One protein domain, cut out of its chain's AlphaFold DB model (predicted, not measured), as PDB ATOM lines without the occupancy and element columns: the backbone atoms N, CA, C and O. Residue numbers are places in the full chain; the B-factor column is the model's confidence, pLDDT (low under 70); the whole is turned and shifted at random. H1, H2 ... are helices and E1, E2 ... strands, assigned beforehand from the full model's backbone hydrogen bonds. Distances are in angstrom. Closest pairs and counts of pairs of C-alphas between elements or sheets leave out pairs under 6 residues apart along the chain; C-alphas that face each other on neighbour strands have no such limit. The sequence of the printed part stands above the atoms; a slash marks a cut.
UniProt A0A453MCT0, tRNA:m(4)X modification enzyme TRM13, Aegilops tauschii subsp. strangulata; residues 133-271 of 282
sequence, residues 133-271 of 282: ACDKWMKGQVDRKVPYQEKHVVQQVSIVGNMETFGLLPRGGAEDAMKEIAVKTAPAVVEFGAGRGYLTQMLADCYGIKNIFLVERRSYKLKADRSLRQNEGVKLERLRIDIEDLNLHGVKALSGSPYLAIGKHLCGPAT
ATOM      1  N   ALA A 133      34.247  32.894 -37.838       85.62
ATOM      2  CA  ALA A 133      33.504  31.633 -37.766       85.62
ATOM      3  C   ALA A 133      33.911  30.765 -36.552       85.62
ATOM      4  O   ALA A 133      33.106  29.979 -36.043       85.62
ATOM      5  N   CYS A 134      35.143  30.915 -36.054       88.25
ATOM      6  CA  CYS A 134      35.689  30.181 -34.915       88.25
ATOM      7  C   CYS A 134      35.518  30.893 -33.562       88.25
ATOM      8  O   CYS A 134      35.953  30.359 -32.537       88.25
ATOM      9  N   ASP A 135      34.851  32.047 -33.506       86.50
ATOM     10  CA  ASP A 135      34.712  32.848 -32.283       86.50
ATOM     11  C   ASP A 135      34.113  32.077 -31.107       86.50
ATOM     12  O   ASP A 135      34.569  32.205 -29.970       86.50
ATOM     13  N   LYS A 136      33.107  31.234 -31.372       85.69
ATOM     14  CA  LYS A 136      32.466  30.402 -30.338       85.69
ATOM     15  C   LYS A 136      33.474  29.470 -29.666       85.69
ATOM     16  O   LYS A 136      33.424  29.267 -28.454       85.69
ATOM     17  N   TRP A 137      34.412  28.932 -30.446       87.50
ATOM     18  CA  TRP A 137      35.490  28.090 -29.944       87.50
ATOM     19  C   TRP A 137      36.512  28.903 -29.151       87.50
ATOM     20  O   TRP A 137      36.865  28.507 -28.039       87.50
ATOM     21  N   MET A 138      36.936  30.058 -29.667       85.50
ATOM     22  CA  MET A 138      37.879  30.949 -28.975       85.50
ATOM     23  C   MET A 138      37.332  31.440 -27.631       85.50
ATOM     24  O   MET A 138      38.038  31.404 -26.628       85.50
ATOM     25  N   LYS A 139      36.046  31.799 -27.575       84.25
ATOM     26  CA  LYS A 139      35.351  32.268 -26.363       84.25
ATOM     27  C   LYS A 139      34.969  31.139 -25.395       84.25
ATOM     28  O   LYS A 139      34.353  31.402 -24.365       84.25
ATOM     29  N   GLY A 140      35.282  29.880 -25.719       79.50
ATOM     30  CA  GLY A 140      34.936  28.721 -24.887       79.50
ATOM     31  C   GLY A 140      33.428  28.463 -24.775       79.50
ATOM     32  O   GLY A 140      32.984  27.796 -23.845       79.50
ATOM     33  N   GLN A 141      32.636  28.971 -25.720       77.88
ATOM     34  CA  GLN A 141      31.174  28.849 -25.767       77.88
ATOM     35  C   GLN A 141      30.711  27.551 -26.458       77.88
ATOM     36  O   GLN A 141      29.584  27.453 -26.940       77.88
ATOM     37  N   VAL A 142      31.588  26.549 -26.515       74.38
ATOM     38  CA  VAL A 142      31.316  25.206 -27.044       74.38
ATOM     39  C   VAL A 142      30.799  24.282 -25.940       74.38
ATOM     40  O   VAL A 142      30.978  24.567 -24.756       74.38
ATOM     41  N   ASP A 143      30.147  23.171 -26.306       68.19
ATOM     42  CA  ASP A 143      29.596  22.217 -25.330       68.19
ATOM     43  C   ASP A 143      30.653  21.845 -24.273       68.19
ATOM     44  O   ASP A 143      31.732  21.335 -24.583       68.19
ATOM     45  N   ARG A 144      30.316  22.061 -22.993       59.28
ATOM     46  CA  ARG A 144      31.173  21.796 -21.823       59.28
ATOM     47  C   ARG A 144      31.594  20.325 -21.701       59.28
ATOM     48  O   ARG A 144      32.459  20.005 -20.888       59.28
ATOM     49  N   LYS A 145      30.995  19.417 -22.481       62.47
ATOM     50  CA  LYS A 145      31.399  18.003 -22.599       62.47
ATOM     51  C   LYS A 145      32.648  17.794 -23.460       62.47
ATOM     52  O   LYS A 145      33.218  16.698 -23.443       62.47
ATOM     53  N   VAL A 146      33.092  18.809 -24.198       64.56
ATOM     54  CA  VAL A 146      34.373  18.805 -24.907       64.56
ATOM     55  C   VAL A 146      35.502  19.052 -23.892       64.56
ATOM     56  O   VAL A 146      35.424  20.009 -23.125       64.56
ATOM     57  N   PRO A 147      36.572  18.231 -23.856       64.12
ATOM     58  CA  PRO A 147      37.785  18.508 -23.095       64.12
ATOM     59  C   PRO A 147      38.470  19.742 -23.690       64.12
ATOM     60  O   PRO A 147      39.345  19.638 -24.550       64.12
ATOM     61  N   TYR A 148      38.022  20.911 -23.258       64.31
ATOM     62  CA  TYR A 148      38.527  22.190 -23.715       64.31
ATOM     63  C   TYR A 148      39.904  22.449 -23.105       64.31
ATOM     64  O   TYR A 148      40.098  22.364 -21.891       64.31
ATOM     65  N   GLN A 149      40.875  22.756 -23.960       71.88
ATOM     66  CA  GLN A 149      42.150  23.337 -23.556       71.88
ATOM     67  C   GLN A 149      42.481  24.443 -24.549       71.88
ATOM     68  O   GLN A 149      42.646  24.166 -25.736       71.88
ATOM     69  N   GLU A 150      42.616  25.666 -24.052       70.94
ATOM     70  CA  GLU A 150      42.819  26.882 -24.847       70.94
ATOM     71  C   GLU A 150      43.952  26.732 -25.874       70.94
ATOM     72  O   GLU A 150      43.743  26.928 -27.067       70.94
ATOM     73  N   LYS A 151      45.115  26.210 -25.457       77.19
ATOM     74  CA  LYS A 151      46.255  25.938 -26.357       77.19
ATOM     75  C   LYS A 151      45.915  25.047 -27.557       77.19
ATOM     76  O   LYS A 151      46.509  25.173 -28.623       77.19
ATOM     77  N   HIS A 152      45.003  24.088 -27.384       81.62
ATOM     78  CA  HIS A 152      44.602  23.188 -28.460       81.62
ATOM     79  C   HIS A 152      43.623  23.866 -29.411       81.62
ATOM     80  O   HIS A 152      43.700  23.599 -30.608       81.62
ATOM     81  N   VAL A 153      42.772  24.747 -28.883       86.56
ATOM     82  CA  VAL A 153      41.821  25.538 -29.664       86.56
ATOM     83  C   VAL A 153      42.551  26.575 -30.501       86.56
ATOM     84  O   VAL A 153      42.370  26.568 -31.708       86.56
ATOM     85  N   VAL A 154      43.459  27.363 -29.918       88.00
ATOM     86  CA  VAL A 154      44.264  28.359 -30.654       88.00
ATOM     87  C   VAL A 154      44.963  27.726 -31.861       88.00
ATOM     88  O   VAL A 154      44.917  28.258 -32.966       88.00
ATOM     89  N   GLN A 155      45.548  26.538 -31.677       89.06
ATOM     90  CA  GLN A 155      46.195  25.814 -32.767       89.06
ATOM     91  C   GLN A 155      45.207  25.338 -33.844       89.06
ATOM     92  O   GLN A 155      45.530  25.389 -35.026       89.06
ATOM     93  N   GLN A 156      44.023  24.853 -33.458       91.56
ATOM     94  CA  GLN A 156      42.989  24.432 -34.410       91.56
ATOM     95  C   GLN A 156      42.443  25.622 -35.198       91.56
ATOM     96  O   GLN A 156      42.381  25.549 -36.419       91.56
ATOM     97  N   VAL A 157      42.144  26.725 -34.512       92.25
ATOM     98  CA  VAL A 157      41.678  27.976 -35.117       92.25
ATOM     99  C   VAL A 157      42.692  28.489 -36.132       92.25
ATOM    100  O   VAL A 157      42.323  28.775 -37.263       92.25
ATOM    101  N   SER A 158      43.980  28.486 -35.780       92.75
ATOM    102  CA  SER A 158      45.051  28.868 -36.705       92.75
ATOM    103  C   SER A 158      45.099  27.993 -37.961       92.75
ATOM    104  O   SER A 158      45.312  28.506 -39.057       92.75
ATOM    105  N   ILE A 159      44.922  26.672 -37.826       92.19
ATOM    106  CA  ILE A 159      44.886  25.753 -38.976       92.19
ATOM    107  C   ILE A 159      43.697  26.098 -39.873       92.19
ATOM    108  O   ILE A 159      43.870  26.279 -41.075       92.19
ATOM    109  N   VAL A 160      42.514  26.243 -39.280       92.00
ATOM    110  CA  VAL A 160      41.271  26.563 -39.987       92.00
ATOM    111  C   VAL A 160      41.359  27.921 -40.697       92.00
ATOM    112  O   VAL A 160      41.007  28.015 -41.869       92.00
ATOM    113  N   GLY A 161      41.922  28.950 -40.060       91.81
ATOM    114  CA  GLY A 161      42.089  30.263 -40.690       91.81
ATOM    115  C   GLY A 161      43.084  30.284 -41.841       91.81
ATOM    116  O   GLY A 161      42.870  30.975 -42.839       91.81
ATOM    117  N   ASN A 162      44.134  29.467 -41.770       91.69
ATOM    118  CA  ASN A 162      44.996  29.257 -42.928       91.69
ATOM    119  C   ASN A 162      44.249  28.515 -44.048       91.69
ATOM    120  O   ASN A 162      44.371  28.914 -45.201       91.69
ATOM    121  N   MET A 163      43.428  27.502 -43.743       90.12
ATOM    122  CA  MET A 163      42.610  26.815 -44.757       90.12
ATOM    123  C   MET A 163      41.665  27.780 -45.489       90.12
ATOM    124  O   MET A 163      41.553  27.708 -46.710       90.12
ATOM    125  N   GLU A 164      41.040  28.714 -44.773       88.75
ATOM    126  CA  GLU A 164      40.225  29.782 -45.368       88.75
ATOM    127  C   GLU A 164      41.066  30.738 -46.230       88.75
ATOM    128  O   GLU A 164      40.681  31.095 -47.344       88.75
ATOM    129  N   THR A 165      42.267  31.095 -45.770       89.38
ATOM    130  CA  THR A 165      43.189  31.969 -46.514       89.38
ATOM    131  C   THR A 165      43.669  31.331 -47.819       89.38
ATOM    132  O   THR A 165      43.778  32.017 -48.833       89.38
ATOM    133  N   PHE A 166      43.892  30.014 -47.816       86.88
ATOM    134  CA  PHE A 166      44.237  29.228 -49.002       86.88
ATOM    135  C   PHE A 166      43.029  28.891 -49.893       86.88
ATOM    136  O   PHE A 166      43.202  28.227 -50.911       86.88
ATOM    137  N   GLY A 167      41.815  29.326 -49.534       85.69
ATOM    138  CA  GLY A 167      40.601  29.073 -50.316       85.69
ATOM    139  C   GLY A 167      40.090  27.630 -50.240       85.69
ATOM    140  O   GLY A 167      39.300  27.215 -51.083       85.69
ATOM    141  N   LEU A 168      40.530  26.852 -49.243       87.00
ATOM    142  CA  LEU A 168      40.033  25.493 -48.988       87.00
ATOM    143  C   LEU A 168      38.689  25.495 -48.245       87.00
ATOM    144  O   LEU A 168      37.982  24.487 -48.246       87.00
ATOM    145  N   LEU A 169      38.360  26.609 -47.587       86.06
ATOM    146  CA  LEU A 169      37.094  26.846 -46.899       86.06
ATOM    147  C   LEU A 169      36.478  28.161 -47.402       86.06
ATOM    148  O   LEU A 169      37.226  29.080 -47.748       86.06
ATOM    149  N   PRO A 170      35.137  28.270 -47.444       80.00
ATOM    150  CA  PRO A 170      34.473  29.515 -47.809       80.00
ATOM    151  C   PRO A 170      34.779  30.606 -46.777       80.00
ATOM    152  O   PRO A 170      34.812  30.335 -45.576       80.00
ATOM    153  N   ARG A 171      34.971  31.844 -47.244       72.69
ATOM    154  CA  ARG A 171      35.167  32.995 -46.356       72.69
ATOM    155  C   ARG A 171      33.873  33.353 -45.629       72.69
ATOM    156  O   ARG A 171      32.804  33.297 -46.231       72.69
ATOM    157  N   GLY A 172      33.985  33.752 -44.364       61.97
ATOM    158  CA  GLY A 172      32.878  34.396 -43.644       61.97
ATOM    159  C   GLY A 172      31.743  33.482 -43.165       61.97
ATOM    160  O   GLY A 172      30.623  33.951 -43.039       61.97
ATOM    161  N   GLY A 173      32.007  32.199 -42.882       57.91
ATOM    162  CA  GLY A 173      31.115  31.342 -42.082       57.91
ATOM    163  C   GLY A 173      29.656  31.255 -42.555       57.91
ATOM    164  O   GLY A 173      28.799  31.948 -42.036       57.91
ATOM    165  N   ALA A 174      29.368  30.338 -43.481       56.12
ATOM    166  CA  ALA A 174      28.052  29.765 -43.822       56.12
ATOM    167  C   ALA A 174      26.818  30.673 -44.086       56.12
ATOM    168  O   ALA A 174      25.811  30.120 -44.525       56.12
ATOM    169  N   GLU A 175      26.853  31.998 -43.926       51.47
ATOM    170  CA  GLU A 175      25.692  32.860 -44.223       51.47
ATOM    171  C   GLU A 175      25.855  33.693 -45.510       51.47
ATOM    172  O   GLU A 175      24.884  33.835 -46.250       51.47
ATOM    173  N   ASP A 176      27.076  34.088 -45.896       45.41
ATOM    174  CA  ASP A 176      27.301  34.908 -47.108       45.41
ATOM    175  C   ASP A 176      27.779  34.123 -48.352       45.41
ATOM    176  O   ASP A 176      27.864  34.658 -49.458       45.41
ATOM    177  N   ALA A 177      28.046  32.821 -48.219       46.94
ATOM    178  CA  ALA A 177      28.683  32.004 -49.261       46.94
ATOM    179  C   ALA A 177      27.705  31.225 -50.168       46.94
ATOM    180  O   ALA A 177      28.088  30.238 -50.795       46.94
ATOM    181  N   MET A 178      26.438  31.640 -50.278       47.12
ATOM    182  CA  MET A 178      25.460  30.934 -51.123       47.12
ATOM    183  C   MET A 178      25.574  31.262 -52.629       47.12
ATOM    184  O   MET A 178      24.722  30.828 -53.404       47.12
ATOM    185  N   LYS A 179      26.578  32.032 -53.085       43.44
ATOM    186  CA  LYS A 179      26.643  32.467 -54.498       43.44
ATOM    187  C   LYS A 179      27.937  32.242 -55.274       43.44
ATOM    188  O   LYS A 179      27.882  32.360 -56.490       43.44
ATOM    189  N   GLU A 180      29.031  31.788 -54.670       40.94
ATOM    190  CA  GLU A 180      30.217  31.399 -55.448       40.94
ATOM    191  C   GLU A 180      30.992  30.287 -54.732       40.94
ATOM    192  O   GLU A 180      31.921  30.525 -53.977       40.94
ATOM    193  N   ILE A 181      30.473  29.069 -54.903       45.09
ATOM    194  CA  ILE A 181      31.045  27.709 -54.791       45.09
ATOM    195  C   ILE A 181      29.847  26.822 -54.416       45.09
ATOM    196  O   ILE A 181      29.752  26.193 -53.365       45.09
ATOM    197  N   ALA A 182      28.854  26.797 -55.307       39.25
ATOM    198  CA  ALA A 182      27.837  25.762 -55.301       39.25
ATOM    199  C   ALA A 182      28.488  24.455 -55.779       39.25
ATOM    200  O   ALA A 182      28.271  24.016 -56.907       39.25
ATOM    201  N   VAL A 183      29.301  23.815 -54.936       43.25
ATOM    202  CA  VAL A 183      29.567  22.387 -55.114       43.25
ATOM    203  C   VAL A 183      28.374  21.676 -54.496       43.25
ATOM    204  O   VAL A 183      28.173  21.698 -53.286       43.25
ATOM    205  N   LYS A 184      27.562  21.052 -55.352       43.25
ATOM    206  CA  LYS A 184      26.381  20.223 -55.037       43.25
ATOM    207  C   LYS A 184      26.644  19.043 -54.078       43.25
ATOM    208  O   LYS A 184      25.765  18.213 -53.870       43.25
ATOM    209  N   THR A 185      27.814  18.975 -53.462       51.59
ATOM    210  CA  THR A 185      28.203  18.054 -52.404       51.59
ATOM    211  C   THR A 185      29.180  18.806 -51.504       51.59
ATOM    212  O   THR A 185      30.270  19.163 -51.938       51.59
ATOM    213  N   ALA A 186      28.821  19.067 -50.243       58.16
ATOM    214  CA  ALA A 186      29.832  19.471 -49.268       58.16
ATOM    215  C   ALA A 186      30.933  18.390 -49.285       58.16
ATOM    216  O   ALA A 186      30.595  17.212 -49.096       58.16
ATOM    217  N   PRO A 187      32.200  18.733 -49.591       77.94
ATOM    218  CA  PRO A 187      33.243  17.733 -49.747       77.94
ATOM    219  C   PRO A 187      33.385  16.961 -48.438       77.94
ATOM    220  O   PRO A 187      33.240  17.516 -47.345       77.94
ATOM    221  N   ALA A 188      33.638  15.660 -48.541       90.75
ATOM    222  CA  ALA A 188      33.945  14.889 -47.347       90.75
ATOM    223  C   ALA A 188      35.227  15.433 -46.702       90.75
ATOM    224  O   ALA A 188      36.138  15.852 -47.407       90.75
ATOM    225  N   VAL A 189      35.327  15.417 -45.378       95.00
ATOM    226  CA  VAL A 189      36.574  15.741 -44.673       95.00
ATOM    227  C   VAL A 189      37.210  14.451 -44.185       95.00
ATOM    228  O   VAL A 189      36.551  13.653 -43.518       95.00
ATOM    229  N   VAL A 190      38.488  14.257 -44.507       96.31
ATOM    230  CA  VAL A 190      39.295  13.118 -44.058       96.31
ATOM    231  C   VAL A 190      40.401  13.634 -43.141       96.31
ATOM    232  O   VAL A 190      41.363  14.239 -43.607       96.31
ATOM    233  N   GLU A 191      40.277  13.402 -41.834       95.56
ATOM    234  CA  GLU A 191      41.302  13.784 -40.854       95.56
ATOM    235  C   GLU A 191      42.268  12.622 -40.605       95.56
ATOM    236  O   GLU A 191      41.914  11.611 -39.989       95.56
ATOM    237  N   PHE A 192      43.507  12.779 -41.062       94.75
ATOM    238  CA  PHE A 192      44.596  11.839 -40.837       94.75
ATOM    239  C   PHE A 192      45.240  12.062 -39.473       94.75
ATOM    240  O   PHE A 192      45.583  13.185 -39.096       94.75
ATOM    241  N   GLY A 193      45.430  10.974 -38.723       92.81
ATOM    242  CA  GLY A 193      45.949  11.064 -37.359       92.81
ATOM    243  C   GLY A 193      44.986  11.829 -36.455       92.81
ATOM    244  O   GLY A 193      45.408  12.659 -35.649       92.81
ATOM    245  N   ALA A 194      43.684  11.570 -36.614       92.88
ATOM    246  CA  ALA A 194      42.628  12.365 -36.000       92.88
ATOM    247  C   ALA A 194      42.690  12.383 -34.468       92.88
ATOM    248  O   ALA A 194      42.120  13.267 -33.827       92.88
ATOM    249  N   GLY A 195      43.317  11.384 -33.834       91.31
ATOM    250  CA  GLY A 195      43.317  11.254 -32.386       91.31
ATOM    251  C   GLY A 195      41.887  11.298 -31.839       91.31
ATOM    252  O   GLY A 195      41.073  10.403 -32.088       91.31
ATOM    253  N   ARG A 196      41.553  12.379 -31.123       91.25
ATOM    254  CA  ARG A 196      40.204  12.612 -30.579       91.25
ATOM    255  C   ARG A 196      39.208  13.239 -31.571       91.25
ATOM    256  O   ARG A 196      38.019  13.141 -31.301       91.25
ATOM    257  N   GLY A 197      39.644  13.794 -32.704       92.44
ATOM    258  CA  GLY A 197      38.790  14.323 -33.785       92.44
ATOM    259  C   GLY A 197      38.288  15.759 -33.594       92.44
ATOM    260  O   GLY A 197      37.272  16.134 -34.171       92.44
ATOM    261  N   TYR A 198      38.940  16.553 -32.740       92.38
ATOM    262  CA  TYR A 198      38.466  17.905 -32.413       92.38
ATOM    263  C   TYR A 198      38.740  18.950 -33.499       92.38
ATOM    264  O   TYR A 198      38.036  19.950 -33.530       92.38
ATOM    265  N   LEU A 199      39.711  18.725 -34.395       92.94
ATOM    266  CA  LEU A 199      39.895  19.616 -35.545       92.94
ATOM    267  C   LEU A 199      38.685  19.512 -36.483       92.94
ATOM    268  O   LEU A 199      38.107  20.530 -36.848       92.94
ATOM    269  N   THR A 200      38.236  18.291 -36.793       93.31
ATOM    270  CA  THR A 200      37.032  18.121 -37.615       93.31
ATOM    271  C   THR A 200      35.746  18.543 -36.901       93.31
ATOM    272  O   THR A 200      34.839  19.034 -37.562       93.31
ATOM    273  N   GLN A 201      35.655  18.426 -35.568       92.69
ATOM    274  CA  GLN A 201      34.535  19.028 -34.823       92.69
ATOM    275  C   GLN A 201      34.461  20.541 -35.057       92.69
ATOM    276  O   GLN A 201      33.386  21.042 -35.361       92.69
ATOM    277  N   MET A 202      35.588  21.255 -34.979       91.81
ATOM    278  CA  MET A 202      35.615  22.693 -35.258       91.81
ATOM    279  C   MET A 202      35.155  23.002 -36.687       91.81
ATOM    280  O   MET A 202      34.351  23.902 -36.887       91.81
ATOM    281  N   LEU A 203      35.586  22.217 -37.680       91.25
ATOM    282  CA  LEU A 203      35.110  22.374 -39.059       91.25
ATOM    283  C   LEU A 203      33.604  22.100 -39.204       91.25
ATOM    284  O   LEU A 203      32.918  22.817 -39.930       91.25
ATOM    285  N   ALA A 204      33.077  21.088 -38.515       90.94
ATOM    286  CA  ALA A 204      31.649  20.787 -38.516       90.94
ATOM    287  C   ALA A 204      30.829  21.930 -37.899       90.94
ATOM    288  O   ALA A 204      29.822  22.336 -38.474       90.94
ATOM    289  N   ASP A 205      31.293  22.475 -36.774       88.50
ATOM    290  CA  ASP A 205      30.599  23.532 -36.035       88.50
ATOM    291  C   ASP A 205      30.685  24.900 -36.736       88.50
ATOM    292  O   ASP A 205      29.721  25.663 -36.700       88.50
ATOM    293  N   CYS A 206      31.824  25.220 -37.361       88.00
ATOM    294  CA  CYS A 206      32.089  26.535 -37.958       88.00
ATOM    295  C   CYS A 206      31.726  26.620 -39.450       88.00
ATOM    296  O   CYS A 206      31.376  27.695 -39.926       88.00
ATOM    297  N   TYR A 207      31.805  25.508 -40.189       87.50
ATOM    298  CA  TYR A 207      31.631  25.480 -41.653       87.50
ATOM    299  C   TYR A 207      30.576  24.465 -42.115       87.50
ATOM    300  O   TYR A 207      30.427  24.227 -43.312       87.50
ATOM    301  N   GLY A 208      29.836  23.844 -41.189       87.94
ATOM    302  CA  GLY A 208      28.713  22.966 -41.528       87.94
ATOM    303  C   GLY A 208      29.120  21.669 -42.231       87.94
ATOM    304  O   GLY A 208      28.337  21.116 -43.004       87.94
ATOM    305  N   ILE A 209      30.336  21.172 -41.990       89.19
ATOM    306  CA  ILE A 209      30.817  19.914 -42.573       89.19
ATOM    307  C   ILE A 209      29.991  18.736 -42.052       89.19
ATOM    308  O   ILE A 209      29.916  18.491 -40.847       89.19
ATOM    309  N   LYS A 210      29.412  17.966 -42.982       90.50
ATOM    310  CA  LYS A 210      28.523  16.840 -42.656       90.50
ATOM    311  C   LYS A 210      29.089  15.460 -42.955       90.50
ATOM    312  O   LYS A 210      28.686  14.507 -42.300       90.50
ATOM    313  N   ASN A 211      29.997  15.312 -43.914       93.44
ATOM    314  CA  ASN A 211      30.528  14.004 -44.297       93.44
ATOM    315  C   ASN A 211      31.967  13.863 -43.782       93.44
ATOM    316  O   ASN A 211      32.870  14.523 -44.284       93.44
ATOM    317  N   ILE A 212      32.166  13.064 -42.736       95.62
ATOM    318  CA  ILE A 212      33.376  13.065 -41.909       95.62
ATOM    319  C   ILE A 212      33.988  11.667 -41.839       95.62
ATOM    320  O   ILE A 212      33.333  10.700 -41.441       95.62
ATOM    321  N   PHE A 213      35.285  11.596 -42.121       96.81
ATOM    322  CA  PHE A 213      36.119  10.408 -42.017       96.81
ATOM    323  C   PHE A 213      37.301  10.697 -41.095       96.81
ATOM    324  O   PHE A 213      38.102  11.593 -41.345       96.81
ATOM    325  N   LEU A 214      37.424   9.938 -40.010       96.62
ATOM    326  CA  LEU A 214      38.514  10.087 -39.045       96.62
ATOM    327  C   LEU A 214      39.439   8.874 -39.132       96.62
ATOM    328  O   LEU A 214      39.018   7.765 -38.809       96.62
ATOM    329  N   VAL A 215      40.694   9.073 -39.524       96.38
ATOM    330  CA  VAL A 215      41.698   8.007 -39.635       96.38
ATOM    331  C   VAL A 215      42.576   8.013 -38.394       96.38
ATOM    332  O   VAL A 215      43.267   8.992 -38.104       96.38
ATOM    333  N   GLU A 216      42.548   6.921 -37.634       93.50
ATOM    334  CA  GLU A 216      43.359   6.793 -36.428       93.50
ATOM    335  C   GLU A 216      43.554   5.327 -36.024       93.50
ATOM    336  O   GLU A 216      42.594   4.603 -35.771       93.50
ATOM    337  N   ARG A 217      44.805   4.912 -35.829       89.25
ATOM    338  CA  ARG A 217      45.142   3.539 -35.424       89.25
ATOM    339  C   ARG A 217      44.727   3.197 -33.984       89.25
ATOM    340  O   ARG A 217      44.447   2.038 -33.666       89.25
ATOM    341  N   ARG A 218      44.689   4.185 -33.077       85.12
ATOM    342  CA  ARG A 218      44.390   3.988 -31.645       85.12
ATOM    343  C   ARG A 218      42.968   4.391 -31.263       85.12
ATOM    344  O   ARG A 218      42.364   5.309 -31.796       85.12
ATOM    345  N   SER A 219      42.439   3.742 -30.231       83.88
ATOM    346  CA  SER A 219      41.214   4.219 -29.586       83.88
ATOM    347  C   SER A 219      41.564   5.188 -28.459       83.88
ATOM    348  O   SER A 219      42.353   4.856 -27.573       83.88
ATOM    349  N   TYR A 220      40.957   6.372 -28.473       84.50
ATOM    350  CA  TYR A 220      41.077   7.359 -27.402       84.50
ATOM    351  C   TYR A 220      39.765   7.472 -26.624       84.50
ATOM    352  O   TYR A 220      38.679   7.255 -27.159       84.50
ATOM    353  N   LYS A 221      39.863   7.833 -25.342       84.25
ATOM    354  CA  LYS A 221      38.707   8.283 -24.556       84.25
ATOM    355  C   LYS A 221      38.383   9.736 -24.905       84.25
ATOM    356  O   LYS A 221      39.282  10.471 -25.306       84.25
ATOM    357  N   LEU A 222      37.127  10.137 -24.678       83.88
ATOM    358  CA  LEU A 222      36.643  11.506 -24.913       83.88
ATOM    359  C   LEU A 222      36.906  11.944 -26.363       83.88
ATOM    360  O   LEU A 222      37.647  12.886 -26.617       83.88
ATOM    361  N   LYS A 223      36.367  11.173 -27.313       90.50
ATOM    362  CA  LYS A 223      36.417  11.506 -28.739       90.50
ATOM    363  C   LYS A 223      35.259  12.432 -29.095       90.50
ATOM    364  O   LYS A 223      34.168  12.274 -28.542       90.50
ATOM    365  N   ALA A 224      35.479  13.297 -30.076       90.38
ATOM    366  CA  ALA A 224      34.463  14.159 -30.665       90.38
ATOM    367  C   ALA A 224      33.307  13.374 -31.308       90.38
ATOM    368  O   ALA A 224      32.221  13.916 -31.450       90.38
ATOM    369  N   ASP A 225      33.489  12.079 -31.613       92.75
ATOM    370  CA  ASP A 225      32.498  11.233 -32.292       92.75
ATOM    371  C   ASP A 225      31.082  11.345 -31.709       92.75
ATOM    372  O   ASP A 225      30.109  11.291 -32.451       92.75
ATOM    373  N   ARG A 226      30.956  11.457 -30.378       89.06
ATOM    374  CA  ARG A 226      29.648  11.587 -29.723       89.06
ATOM    375  C   ARG A 226      28.981  12.916 -30.068       89.06
ATOM    376  O   ARG A 226      27.794  12.902 -30.352       89.06
ATOM    377  N   SER A 227      29.727  14.016 -30.008       89.00
ATOM    378  CA  SER A 227      29.214  15.360 -30.281       89.00
ATOM    379  C   SER A 227      28.923  15.529 -31.771       89.00
ATOM    380  O   SER A 227      27.807  15.878 -32.125       89.00
ATOM    381  N   LEU A 228      29.843  15.115 -32.649       91.38
ATOM    382  CA  LEU A 228      29.633  15.106 -34.102       91.38
ATOM    383  C   LEU A 228      28.346  14.382 -34.523       91.38
ATOM    384  O   LEU A 228      27.629  14.857 -35.393       91.38
ATOM    385  N   ARG A 229      28.033  13.233 -33.909       91.69
ATOM    386  CA  ARG A 229      26.821  12.454 -34.237       91.69
ATOM    387  C   ARG A 229      25.519  13.084 -33.742       91.69
ATOM    388  O   ARG A 229      24.460  12.594 -34.117       91.69
ATOM    389  N   GLN A 230      25.578  14.104 -32.885       88.88
ATOM    390  CA  GLN A 230      24.393  14.854 -32.460       88.88
ATOM    391  C   GLN A 230      23.984  15.909 -33.492       88.88
ATOM    392  O   GLN A 230      22.838  16.347 -33.476       88.88
ATOM    393  N   ASN A 231      24.892  16.289 -34.392       87.06
ATOM    394  CA  ASN A 231      24.611  17.248 -35.449       87.06
ATOM    395  C   ASN A 231      23.765  16.580 -36.546       87.06
ATOM    396  O   ASN A 231      24.094  15.502 -37.051       87.06
ATOM    397  N   GLU A 232      22.668  17.229 -36.929       86.06
ATOM    398  CA  GLU A 232      21.717  16.683 -37.894       86.06
ATOM    399  C   GLU A 232      22.343  16.505 -39.288       86.06
ATOM    400  O   GLU A 232      22.993  17.398 -39.842       86.06
ATOM    401  N   GLY A 233      22.137  15.324 -39.875       86.88
ATOM    402  CA  GLY A 233      22.644  14.988 -41.205       86.88
ATOM    403  C   GLY A 233      24.148  14.701 -41.266       86.88
ATOM    404  O   GLY A 233      24.675  14.546 -42.367       86.88
ATOM    405  N   VAL A 234      24.847  14.609 -40.126       91.44
ATOM    406  CA  VAL A 234      26.263  14.222 -40.103       91.44
ATOM    407  C   VAL A 234      26.431  12.721 -40.347       91.44
ATOM    408  O   VAL A 234      25.978  11.874 -39.575       91.44
ATOM    409  N   LYS A 235      27.180  12.384 -41.396       93.62
ATOM    410  CA  LYS A 235      27.724  11.053 -41.649       93.62
ATOM    411  C   LYS A 235      29.146  10.994 -41.101       93.62
ATOM    412  O   LYS A 235      30.037  11.656 -41.616       93.62
ATOM    413  N   LEU A 236      29.357  10.181 -40.066       95.25
ATOM    414  CA  LEU A 236      30.666   9.996 -39.433       95.25
ATOM    415  C   LEU A 236      31.132   8.540 -39.516       95.25
ATOM    416  O   LEU A 236      30.521   7.652 -38.904       95.25
ATOM    417  N   GLU A 237      32.286   8.332 -40.143       95.56
ATOM    418  CA  GLU A 237      33.031   7.074 -40.152       95.56
ATOM    419  C   GLU A 237      34.413   7.272 -39.511       95.56
ATOM    420  O   GLU A 237      35.113   8.242 -39.781       95.56
ATOM    421  N   ARG A 238      34.816   6.369 -38.611       95.62
ATOM    422  CA  ARG A 238      36.159   6.391 -38.015       95.62
ATOM    423  C   ARG A 238      36.893   5.117 -38.407       95.62
ATOM    424  O   ARG A 238      36.578   4.047 -37.887       95.62
ATOM    425  N   LEU A 239      37.878   5.258 -39.282       95.75
ATOM    426  CA  LEU A 239      38.709   4.175 -39.789       95.75
ATOM    427  C   LEU A 239      39.815   3.878 -38.772       95.75
ATOM    428  O   LEU A 239      40.709   4.698 -38.543       95.75
ATOM    429  N   ARG A 240      39.737   2.705 -38.130       93.88
ATOM    430  CA  ARG A 240      40.754   2.247 -37.175       93.88
ATOM    431  C   ARG A 240      41.875   1.512 -37.900       93.88
ATOM    432  O   ARG A 240      41.901   0.286 -37.918       93.88
ATOM    433  N   ILE A 241      42.778   2.280 -38.493       93.56
ATOM    434  CA  ILE A 241      43.850   1.793 -39.362       93.56
ATOM    435  C   ILE A 241      45.085   2.687 -39.210       93.56
ATOM    436  O   ILE A 241      44.957   3.871 -38.882       93.56
ATOM    437  N   ASP A 242      46.277   2.117 -39.382       91.75
ATOM    438  CA  ASP A 242      47.496   2.914 -39.518       91.75
ATOM    439  C   ASP A 242      47.545   3.528 -40.926       91.75
ATOM    440  O   ASP A 242      47.125   2.911 -41.903       91.75
ATOM    441  N   ILE A 243      48.019   4.767 -41.036       92.56
ATOM    442  CA  ILE A 243      48.073   5.478 -42.318       92.56
ATOM    443  C   ILE A 243      48.970   4.712 -43.295       92.56
ATOM    444  O   ILE A 243      48.683   4.706 -44.486       92.56
ATOM    445  N   GLU A 244      49.993   4.006 -42.800       90.12
ATOM    446  CA  GLU A 244      50.886   3.172 -43.620       90.12
ATOM    447  C   GLU A 244      50.163   2.066 -44.412       90.12
ATOM    448  O   GLU A 244      50.650   1.677 -45.474       90.12
ATOM    449  N   ASP A 245      48.994   1.621 -43.938       92.94
ATOM    450  CA  ASP A 245      48.210   0.519 -44.509       92.94
ATOM    451  C   ASP A 245      46.916   0.983 -45.214       92.94
ATOM    452  O   ASP A 245      46.134   0.163 -45.703       92.94
ATOM    453  N   LEU A 246      46.621   2.288 -45.220       94.62
ATOM    454  CA  LEU A 246      45.336   2.817 -45.685       94.62
ATOM    455  C   LEU A 246      45.318   3.097 -47.192       94.62
ATOM    456  O   LEU A 246      45.949   4.038 -47.668       94.62
ATOM    457  N   ASN A 247      44.473   2.376 -47.927       94.44
ATOM    458  CA  ASN A 247      44.105   2.720 -49.298       94.44
ATOM    459  C   ASN A 247      42.761   3.472 -49.330       94.44
ATOM    460  O   ASN A 247      41.696   2.859 -49.229       94.44
ATOM    461  N   LEU A 248      42.797   4.796 -49.523       92.94
ATOM    462  CA  LEU A 248      41.586   5.628 -49.605       92.94
ATOM    463  C   LEU A 248      40.649   5.229 -50.752       92.94
ATOM    464  O   LEU A 248      39.438   5.348 -50.594       92.94
ATOM    465  N   HIS A 249      41.170   4.701 -51.864       91.44
ATOM    466  CA  HIS A 249      40.333   4.219 -52.973       91.44
ATOM    467  C   HIS A 249      39.447   3.039 -52.554       91.44
ATOM    468  O   HIS A 249      38.360   2.852 -53.094       91.44
ATOM    469  N   GLY A 250      39.880   2.261 -51.557       93.38
ATOM    470  CA  GLY A 250      39.080   1.185 -50.976       93.38
ATOM    471  C   GLY A 250      37.953   1.677 -50.062       93.38
ATOM    472  O   GLY A 250      37.064   0.899 -49.705       93.38
ATOM    473  N   VAL A 251      37.940   2.961 -49.681       94.44
ATOM    474  CA  VAL A 251      36.860   3.564 -48.889       94.44
ATOM    475  C   VAL A 251      35.724   3.937 -49.836       94.44
ATOM    476  O   VAL A 251      35.652   5.047 -50.354       94.44
ATOM    477  N   LYS A 252      34.794   3.000 -50.054       91.50
ATOM    478  CA  LYS A 252      33.679   3.150 -51.011       91.50
ATOM    479  C   LYS A 252      32.908   4.465 -50.866       91.50
ATOM    480  O   LYS A 252      32.484   5.034 -51.861       91.50
ATOM    481  N   ALA A 253      32.746   4.957 -49.639       90.69
ATOM    482  CA  ALA A 253      32.026   6.195 -49.355       90.69
ATOM    483  C   ALA A 253      32.755   7.483 -49.798       90.69
ATOM    484  O   ALA A 253      32.124   8.537 -49.806       90.69
ATOM    485  N   LEU A 254      34.045   7.397 -50.140       90.56
ATOM    486  CA  LEU A 254      34.868   8.482 -50.688       90.56
ATOM    487  C   LEU A 254      35.120   8.335 -52.198       90.56
ATOM    488  O   LEU A 254      35.593   9.272 -52.837       90.56
ATOM    489  N   SER A 255      34.812   7.175 -52.783       85.31
ATOM    490  CA  SER A 255      35.096   6.886 -54.190       85.31
ATOM    491  C   SER A 255      34.362   7.853 -55.125       85.31
ATOM    492  O   SER A 255      33.141   7.993 -55.051       85.31
ATOM    493  N   GLY A 256      35.106   8.506 -56.024       80.94
ATOM    494  CA  GLY A 256      34.557   9.418 -57.035       80.94
ATOM    495  C   GLY A 256      34.019  10.748 -56.494       80.94
ATOM    496  O   GLY A 256      33.397  11.490 -57.248       80.94
ATOM    497  N   SER A 257      34.236  11.059 -55.211       82.38
ATOM    498  CA  SER A 257      33.819  12.323 -54.593       82.38
ATOM    499  C   SER A 257      35.033  13.141 -54.152       82.38
ATOM    500  O   SER A 257      35.975  12.567 -53.602       82.38
ATOM    501  N   PRO A 258      35.029  14.475 -54.337       85.69
ATOM    502  CA  PRO A 258      36.083  15.319 -53.797       85.69
ATOM    503  C   PRO A 258      36.043  15.302 -52.265       85.69
ATOM    504  O   PRO A 258      34.972  15.280 -51.646       85.69
ATOM    505  N   TYR A 259      37.222  15.333 -51.651       90.44
ATOM    506  CA  TYR A 259      37.365  15.409 -50.206       90.44
ATOM    507  C   TYR A 259      38.521  16.322 -49.806       90.44
ATOM    508  O   TYR A 259      39.512  16.466 -50.519       90.44
ATOM    509  N   LEU A 260      38.382  16.923 -48.632       91.62
ATOM    510  CA  LEU A 260      39.386  17.742 -47.982       91.62
ATOM    511  C   LEU A 260      40.170  16.869 -46.997       91.62
ATOM    512  O   LEU A 260      39.661  16.471 -45.948       91.62
ATOM    513  N   ALA A 261      41.408  16.547 -47.361       93.12
ATOM    514  CA  ALA A 261      42.344  15.831 -46.503       93.12
ATOM    515  C   ALA A 261      43.034  16.808 -45.542       93.12
ATOM    516  O   ALA A 261      43.650  17.777 -45.978       93.12
ATOM    517  N   ILE A 262      42.954  16.546 -44.238       93.38
ATOM    518  CA  ILE A 262      43.547  17.396 -43.199       93.38
ATOM    519  C   ILE A 262      44.320  16.567 -42.178       93.38
ATOM    520  O   ILE A 262      44.083  15.373 -42.004       93.38
ATOM    521  N   GLY A 263      45.217  17.212 -41.439       91.50
ATOM    522  CA  GLY A 263      45.899  16.591 -40.313       91.50
ATOM    523  C   GLY A 263      46.623  17.625 -39.463       91.50
ATOM    524  O   GLY A 263      47.159  18.604 -39.973       91.50
ATOM    525  N   LYS A 264      46.630  17.409 -38.147       86.25
ATOM    526  CA  LYS A 264      47.269  18.322 -37.187       86.25
ATOM    527  C   LYS A 264      48.716  17.937 -36.876       86.25
ATOM    528  O   LYS A 264      49.589  18.788 -36.749       86.25
ATOM    529  N   HIS A 265      48.948  16.640 -36.693       78.00
ATOM    530  CA  HIS A 265      50.227  16.073 -36.271       78.00
ATOM    531  C   HIS A 265      50.586  14.893 -37.173       78.00
ATOM    532  O   HIS A 265      50.725  13.761 -36.712       78.00
ATOM    533  N   LEU A 266      50.681  15.153 -38.476       73.62
ATOM    534  CA  LEU A 266      51.125  14.146 -39.429       73.62
ATOM    535  C   LEU A 266      52.633  13.957 -39.278       73.62
ATOM    536  O   LEU A 266      53.425  14.801 -39.681       73.62
ATOM    537  N   CYS A 267      53.023  12.864 -38.629       65.88
ATOM    538  CA  CYS A 267      54.417  12.485 -38.451       65.88
ATOM    539  C   CYS A 267      54.581  10.973 -38.636       65.88
ATOM    540  O   CYS A 267      53.825  10.188 -38.057       65.88
ATOM    541  N   GLY A 268      55.593  10.551 -39.391       60.88
ATOM    542  CA  GLY A 268      55.904   9.139 -39.603       60.88
ATOM    543  C   GLY A 268      56.498   8.872 -40.986       60.88
ATOM    544  O   GLY A 268      56.584   9.784 -41.801       60.88
ATOM    545  N   PRO A 269      56.924   7.632 -41.266       54.97
ATOM    546  CA  PRO A 269      57.403   7.250 -42.596       54.97
ATOM    547  C   PRO A 269      56.308   7.411 -43.661       54.97
ATOM    548  O   PRO A 269      56.592   7.890 -44.751       54.97
ATOM    549  N   ALA A 270      55.046   7.152 -43.299       52.66
ATOM    550  CA  ALA A 270      53.901   7.284 -44.197       52.66
ATOM    551  C   ALA A 270      53.505   8.722 -44.571       52.66
ATOM    552  O   ALA A 270      52.532   8.931 -45.288       52.66
ATOM    553  N   THR A 271      54.236   9.725 -44.078       52.47
ATOM    554  CA  THR A 271      54.013  11.141 -44.405       52.47
ATOM    555  C   THR A 271      55.160  11.737 -45.223       52.47
ATOM    556  O   THR A 271      55.158  12.937 -45.479       52.47
TER     557      THR A 271
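Overview. This is residues 133 to 271 of the 282 residues of the protein "tRNA:m(4)X modification enzyme TRM13" of Aegilops tauschii subsp. strangulata (UniProt A0A453MCT0). Little is regular beyond a small parallel sheet, E3-E2-E1-E4, with H3 over one face and the H1-H2 hairpin packed on H3. The 139 printed residues, 55 in named elements, hold H1-H2-E1-H3-E2-H4-E3-E4 and are mixed in class. The whole is compact, with radius of gyration of the C-alphas 14.7 A and spans 39 by 34 by 28 A.

Along the chain. E1 is residues 188 to 192, from (33.945, 14.889, -47.347); E2 is 211 to 215, E3 235 to 239, E4 259 to 262. H3 is 198 to 207, H4 225 to 228, H1 133 to 138, from (33.504, 31.633, -37.766), and H2 150 to 165, 22.3 A long.

Arrangement. E1 and E2 have N 189 and O 211 within hydrogen-bond range, 2.8 A. H3 runs along E1, height over the sheet 9.7 A. H1 touches H3, closest C-alphas Ala 133 and Cys 206, 5.3 A. H4 only grazes the sheet. H2 and H3 have every O i to N i+4 pair within range, H1 1 of 2.

Size, cuts and confidence. Links H2 to E1 and E3 to E4 are long. pLDDT is under 70 at 26 residues, among them 172 to 186.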